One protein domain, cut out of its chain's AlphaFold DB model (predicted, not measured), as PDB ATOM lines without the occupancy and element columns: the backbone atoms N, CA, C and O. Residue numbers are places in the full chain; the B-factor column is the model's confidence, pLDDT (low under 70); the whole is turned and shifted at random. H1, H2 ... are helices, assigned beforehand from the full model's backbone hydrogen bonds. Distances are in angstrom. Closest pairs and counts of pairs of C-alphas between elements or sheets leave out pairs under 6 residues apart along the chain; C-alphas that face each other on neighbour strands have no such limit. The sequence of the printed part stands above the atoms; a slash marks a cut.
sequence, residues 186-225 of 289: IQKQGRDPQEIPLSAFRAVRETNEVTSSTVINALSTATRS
ATOM      1  N   ILE A 186     -36.733  96.844  20.173       82.25
ATOM      2  CA  ILE A 186     -36.193  95.904  21.170       82.25
ATOM      3  C   ILE A 186     -37.248  95.542  22.211       82.25
ATOM      4  O   ILE A 186     -37.446  94.367  22.512       82.25
ATOM      5  N   GLN A 187     -37.964  96.541  22.726       85.38
ATOM      6  CA  GLN A 187     -39.006  96.313  23.719       85.38
ATOM      7  C   GLN A 187     -40.128  95.427  23.156       85.38
ATOM      8  O   GLN A 187     -40.650  94.569  23.864       85.38
ATOM      9  N   LYS A 188     -40.461  95.568  21.862       85.44
ATOM     10  CA  LYS A 188     -41.397  94.666  21.167       85.44
ATOM     11  C   LYS A 188     -40.896  93.222  21.059       85.44
ATOM     12  O   LYS A 188     -41.720  92.326  20.932       85.44
ATOM     13  N   GLN A 189     -39.586  92.988  21.112       86.56
ATOM     14  CA  GLN A 189     -38.995  91.644  21.127       86.56
ATOM     15  C   GLN A 189     -38.943  91.025  22.534       86.56
ATOM     16  O   GLN A 189     -38.433  89.919  22.686       86.56
ATOM     17  N   GLY A 190     -39.440  91.718  23.564       87.81
ATOM     18  CA  GLY A 190     -39.424  91.222  24.942       87.81
ATOM     19  C   GLY A 190     -38.045  91.246  25.607       87.81
ATOM     20  O   GLY A 190     -37.896  90.681  26.685       87.81
ATOM     21  N   ARG A 191     -37.040  91.896  24.999       83.00
ATOM     22  CA  ARG A 191     -35.738  92.140  25.638       83.00
ATOM     23  C   ARG A 191     -35.763  93.418  26.461       83.00
ATOM     24  O   ARG A 191     -36.365  94.414  26.051       83.00
ATOM     25  N   ASP A 192     -35.050  93.402  27.581       84.19
ATOM     26  CA  ASP A 192     -34.819  94.602  28.374       84.19
ATOM     27  C   ASP A 192     -33.820  95.522  27.633       84.19
ATOM     28  O   ASP A 192     -32.716  95.087  27.287       84.19
ATOM     29  N   PRO A 193     -34.164  96.796  27.353       76.12
ATOM     30  CA  PRO A 193     -33.251  97.753  26.728       76.12
ATOM     31  C   PRO A 193     -31.926  97.942  27.478       76.12
ATOM     32  O   PRO A 193     -30.953  98.392  26.872       76.12
ATOM     33  N   GLN A 194     -31.886  97.631  28.778       81.44
ATOM     34  CA  GLN A 194     -30.681  97.756  29.600       81.44
ATOM     35  C   GLN A 194     -29.619  96.694  29.295       81.44
ATOM     36  O   GLN A 194     -28.438  96.940  29.528       81.44
ATOM     37  N   GLU A 195     -30.003  95.548  28.729       82.19
ATOM     38  CA  GLU A 195     -29.069  94.459  28.398       82.19
ATOM     39  C   GLU A 195     -28.243  94.740  27.136       82.19
ATOM     40  O   GLU A 195     -27.336  93.983  26.781       82.19
ATOM     41  N   ILE A 196     -28.548  95.823  26.420       77.69
ATOM     42  CA  ILE A 196     -27.927  96.105  25.133       77.69
ATOM     43  C   ILE A 196     -26.630  96.881  25.335       77.69
ATOM     44  O   ILE A 196     -26.636  97.962  25.932       77.69
ATOM     45  N   PRO A 197     -25.508  96.390  24.783       80.00
ATOM     46  CA  PRO A 197     -24.238  97.069  24.936       80.00
ATOM     47  C   PRO A 197     -24.284  98.452  24.271       80.00
ATOM     48  O   PRO A 197     -24.766  98.619  23.149       80.00
ATOM     49  N   LEU A 198     -23.706  99.452  24.945       77.62
ATOM     50  CA  LEU A 198     -23.578 100.837  24.461       77.62
ATOM     51  C   LEU A 198     -22.949 100.943  23.058       77.62
ATOM     52  O   LEU A 198     -23.211 101.906  22.334       77.62
ATOM     53  N   SER A 199     -22.142  99.956  22.658       79.62
ATOM     54  CA  SER A 199     -21.566  99.859  21.314       79.62
ATOM     55  C   SER A 199     -22.625  99.669  20.226       79.62
ATOM     56  O   SER A 199     -22.506 100.288  19.171       79.62
ATOM     57  N   ALA A 200     -23.691  98.901  20.482       78.00
ATOM     58  CA  ALA A 200     -24.787  98.713  19.531       78.00
ATOM     59  C   ALA A 200     -25.550 100.027  19.307       78.00
ATOM     60  O   ALA A 200     -25.824 100.409  18.171       78.00
ATOM     61  N   PHE A 201     -25.804 100.783  20.380       78.12
ATOM     62  CA  PHE A 201     -26.406 102.115  20.281       78.12
ATOM     63  C   PHE A 201     -25.520 103.103  19.512       78.12
ATOM     64  O   PHE A 201     -26.031 103.911  18.736       78.12
ATOM     65  N   ARG A 202     -24.194 103.034  19.691       80.25
ATOM     66  CA  ARG A 202     -23.244 103.861  18.936       80.25
ATOM     67  C   ARG A 202     -23.237 103.494  17.446       80.25
ATOM     68  O   ARG A 202     -23.364 104.391  16.621       80.25
ATOM     69  N   ALA A 203     -23.205 102.203  17.114       78.75
ATOM     70  CA  ALA A 203     -23.239 101.724  15.730       78.75
ATOM     71  C   ALA A 203     -24.527 102.141  14.994       78.75
ATOM     72  O   ALA A 203     -24.482 102.580  13.843       78.75
ATOM     73  N   VAL A 204     -25.682 102.081  15.669       76.62
ATOM     74  CA  VAL A 204     -26.961 102.542  15.094       76.62
ATOM     75  C   VAL A 204     -27.010 104.069  14.950       76.62
ATOM     76  O   VAL A 204     -27.641 104.599  14.038       76.62
ATOM     77  N   ARG A 205     -26.324 104.811  15.827       75.50
ATOM     78  CA  ARG A 205     -26.233 106.275  15.733       75.50
ATOM     79  C   ARG A 205     -25.396 106.742  14.540       75.50
ATOM     80  O   ARG A 205     -25.662 107.821  14.009       75.50
ATOM     81  N   GLU A 206     -24.382 105.970  14.167       80.75
ATOM     82  CA  GLU A 206     -23.458 106.279  13.069       80.75
ATOM     83  C   GLU A 206     -23.995 105.844  11.697       80.75
ATOM     84  O   GLU A 206     -23.564 106.368  10.674       80.75
ATOM     85  N   THR A 207     -24.979 104.941  11.650       78.12
ATOM     86  CA  THR A 207     -25.582 104.486  10.393       78.12
ATOM     87  C   THR A 207     -26.587 105.504   9.841       78.12
ATOM     88  O   THR A 207     -27.477 106.003  10.537       78.12
ATOM     89  N   ASN A 208     -26.446 105.827   8.549       68.00
ATOM     90  CA  ASN A 208     -27.299 106.804   7.865       68.00
ATOM     91  C   ASN A 208     -28.720 106.284   7.597       68.00
ATOM     92  O   ASN A 208     -29.652 107.092   7.583       68.00
ATOM     93  N   GLU A 209     -28.894 104.963   7.501       72.38
ATOM     94  CA  GLU A 209     -30.181 104.292   7.326       72.38
ATOM     95  C   GLU A 209     -30.417 103.252   8.422       72.38
ATOM     96  O   GLU A 209     -29.624 102.331   8.629       72.38
ATOM     97  N   VAL A 210     -31.545 103.391   9.117       59.31
ATOM     98  CA  VAL A 210     -32.002 102.423  10.113       59.31
ATOM     99  C   VAL A 210     -33.137 101.638   9.479       59.31
ATOM    100  O   VAL A 210     -34.300 102.017   9.586       59.31
ATOM    101  N   THR A 211     -32.800 100.553   8.785       70.00
ATOM    102  CA  THR A 211     -33.801  99.528   8.481       70.00
ATOM    103  C   THR A 211     -33.887  98.559   9.656       70.00
ATOM    104  O   THR A 211     -32.929  98.389  10.415       70.00
ATOM    105  N   SER A 212     -35.025  97.878   9.804       64.25
ATOM    106  CA  SER A 212     -35.185  96.802  10.794       64.25
ATOM    107  C   SER A 212     -34.079  95.747  10.670       64.25
ATOM    108  O   SER A 212     -33.626  95.204  11.674       64.25
ATOM    109  N   SER A 213     -33.588  95.511   9.449       73.00
ATOM    110  CA  SER A 213     -32.462  94.610   9.191       73.00
ATOM    111  C   SER A 213     -31.133  95.143   9.740       73.00
ATOM    112  O   SER A 213     -30.396  94.383  10.362       73.00
ATOM    113  N   THR A 214     -30.855  96.448   9.623       69.19
ATOM    114  CA  THR A 214     -29.659  97.087  10.200       69.19
ATOM    115  C   THR A 214     -29.636  96.940  11.718       69.19
ATOM    116  O   THR A 214     -28.597  96.640  12.301       69.19
ATOM    117  N   VAL A 215     -30.797  97.106  12.358       66.31
ATOM    118  CA  VAL A 215     -30.963  96.935  13.807       66.31
ATOM    119  C   VAL A 215     -30.669  95.497  14.226       66.31
ATOM    120  O   VAL A 215     -29.878  95.277  15.142       66.31
ATOM    121  N   ILE A 216     -31.268  94.521  13.538       71.06
ATOM    122  CA  ILE A 216     -31.065  93.094  13.819       71.06
ATOM    123  C   ILE A 216     -29.603  92.704  13.590       71.06
ATOM    124  O   ILE A 216     -29.014  92.029  14.434       71.06
ATOM    125  N   ASN A 217     -28.989  93.185  12.507       74.94
ATOM    126  CA  ASN A 217     -27.585  92.936  12.212       74.94
ATOM    127  C   ASN A 217     -26.686  93.531  13.300       74.94
ATOM    128  O   ASN A 217     -25.873  92.801  13.854       74.94
ATOM    129  N   ALA A 218     -26.877  94.795  13.694       67.38
ATOM    130  CA  ALA A 218     -26.090  95.428  14.755       67.38
ATOM    131  C   ALA A 218     -26.218  94.703  16.108       67.38
ATOM    132  O   ALA A 218     -25.215  94.500  16.795       67.38
ATOM    133  N   LEU A 219     -27.430  94.262  16.467       67.94
ATOM    134  CA  LEU A 219     -27.669  93.420  17.643       67.94
ATOM    135  C   LEU A 219     -26.935  92.082  17.531       67.94
ATOM    136  O   LEU A 219     -26.247  91.690  18.469       67.94
ATOM    137  N   SER A 220     -27.027  91.411  16.380       73.62
ATOM    138  CA  SER A 220     -26.370  90.121  16.153       73.62
ATOM    139  C   SER A 220     -24.844  90.223  16.244       73.62
ATOM    140  O   SER A 220     -24.221  89.389  16.898       73.62
ATOM    141  N   THR A 221     -24.238  91.278  15.685       71.81
ATOM    142  CA  THR A 221     -22.789  91.516  15.736       71.81
ATOM    143  C   THR A 221     -22.332  91.811  17.162       71.81
ATOM    144  O   THR A 221     -21.315  91.280  17.608       71.81
ATOM    145  N   ALA A 222     -23.106  92.605  17.908       64.81
ATOM    146  CA  ALA A 222     -22.812  92.906  19.302       64.81
ATOM    147  C   ALA A 222     -22.893  91.648  20.185       64.81
ATOM    148  O   ALA A 222     -21.959  91.392  20.946       64.81
ATOM    149  N   THR A 223     -23.931  90.815  20.022       65.00
ATOM    150  CA  THR A 223     -24.060  89.536  20.747       65.00
ATOM    151  C   THR A 223     -22.931  88.566  20.389       65.00
ATOM    152  O   THR A 223     -22.348  87.949  21.277       65.00
ATOM    153  N   ARG A 224     -22.541  88.477  19.108       61.69
ATOM    154  CA  ARG A 224     -21.425  87.615  18.686       61.69
ATOM    155  C   ARG A 224     -20.111  88.038  19.338       61.69
ATOM    156  O   ARG A 224     -19.395  87.179  19.833       61.69
ATOM    157  N   SER A 225     -19.837  89.345  19.403       58.59
ATOM    158  CA  SER A 225     -18.609  89.885  20.006       58.59
ATOM    159  C   SER A 225     -18.508  89.677  21.523       58.59
ATOM    160  O   SER A 225     -17.403  89.549  22.049       58.59
TER     161      SER A 225
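What this domain is: This is residues 186 to 225 of the 289 residues of an uncharacterized protein of Rosellinia necatrix (UniProt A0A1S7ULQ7). Two helices make a small helical hairpin, H1 folding back into the longer H2, and before it comes a stretch with no named element, residues 186 to 197, of which residues 187 to 195 stick out. The printed part has 40 residues, with H1 then H2 along it and no named strand: all helix. It is compact, with a radius of gyration of the C-alphas of 9.7 A and spans of 26 by 21 by 15 A.

How they stand to each other: Look at H1, residues 198 to 206, and H2, residues 212 to 225: they touch, closest at the C-alphas of Ala 200 and Ala 218, 5.9 A apart. They run opposite ways at a steep tilt of 37 degrees, only just steep. In H1 and H2 every O i to N i+4 pair is within hydrogen-bond range.

Where its parts are: Start at C-alpha 186, (-36.193, 95.904, 21.170). Find C-alpha 198 at (-23.578, 100.837, 24.461); from there H1 runs 12.6 A. H2 runs 20.2 A to C-alpha 225 at (-18.609, 89.885, 20.006).

The domain as a whole: The C-alphas of Gly 190 and Asn 208 are the two farthest apart, at 26.1 A. The printed part has no cut, and the link from H1 to H2 is tight. Mean pLDDT of the printed part is 74.9; residues 222 to 225 are among those under 70.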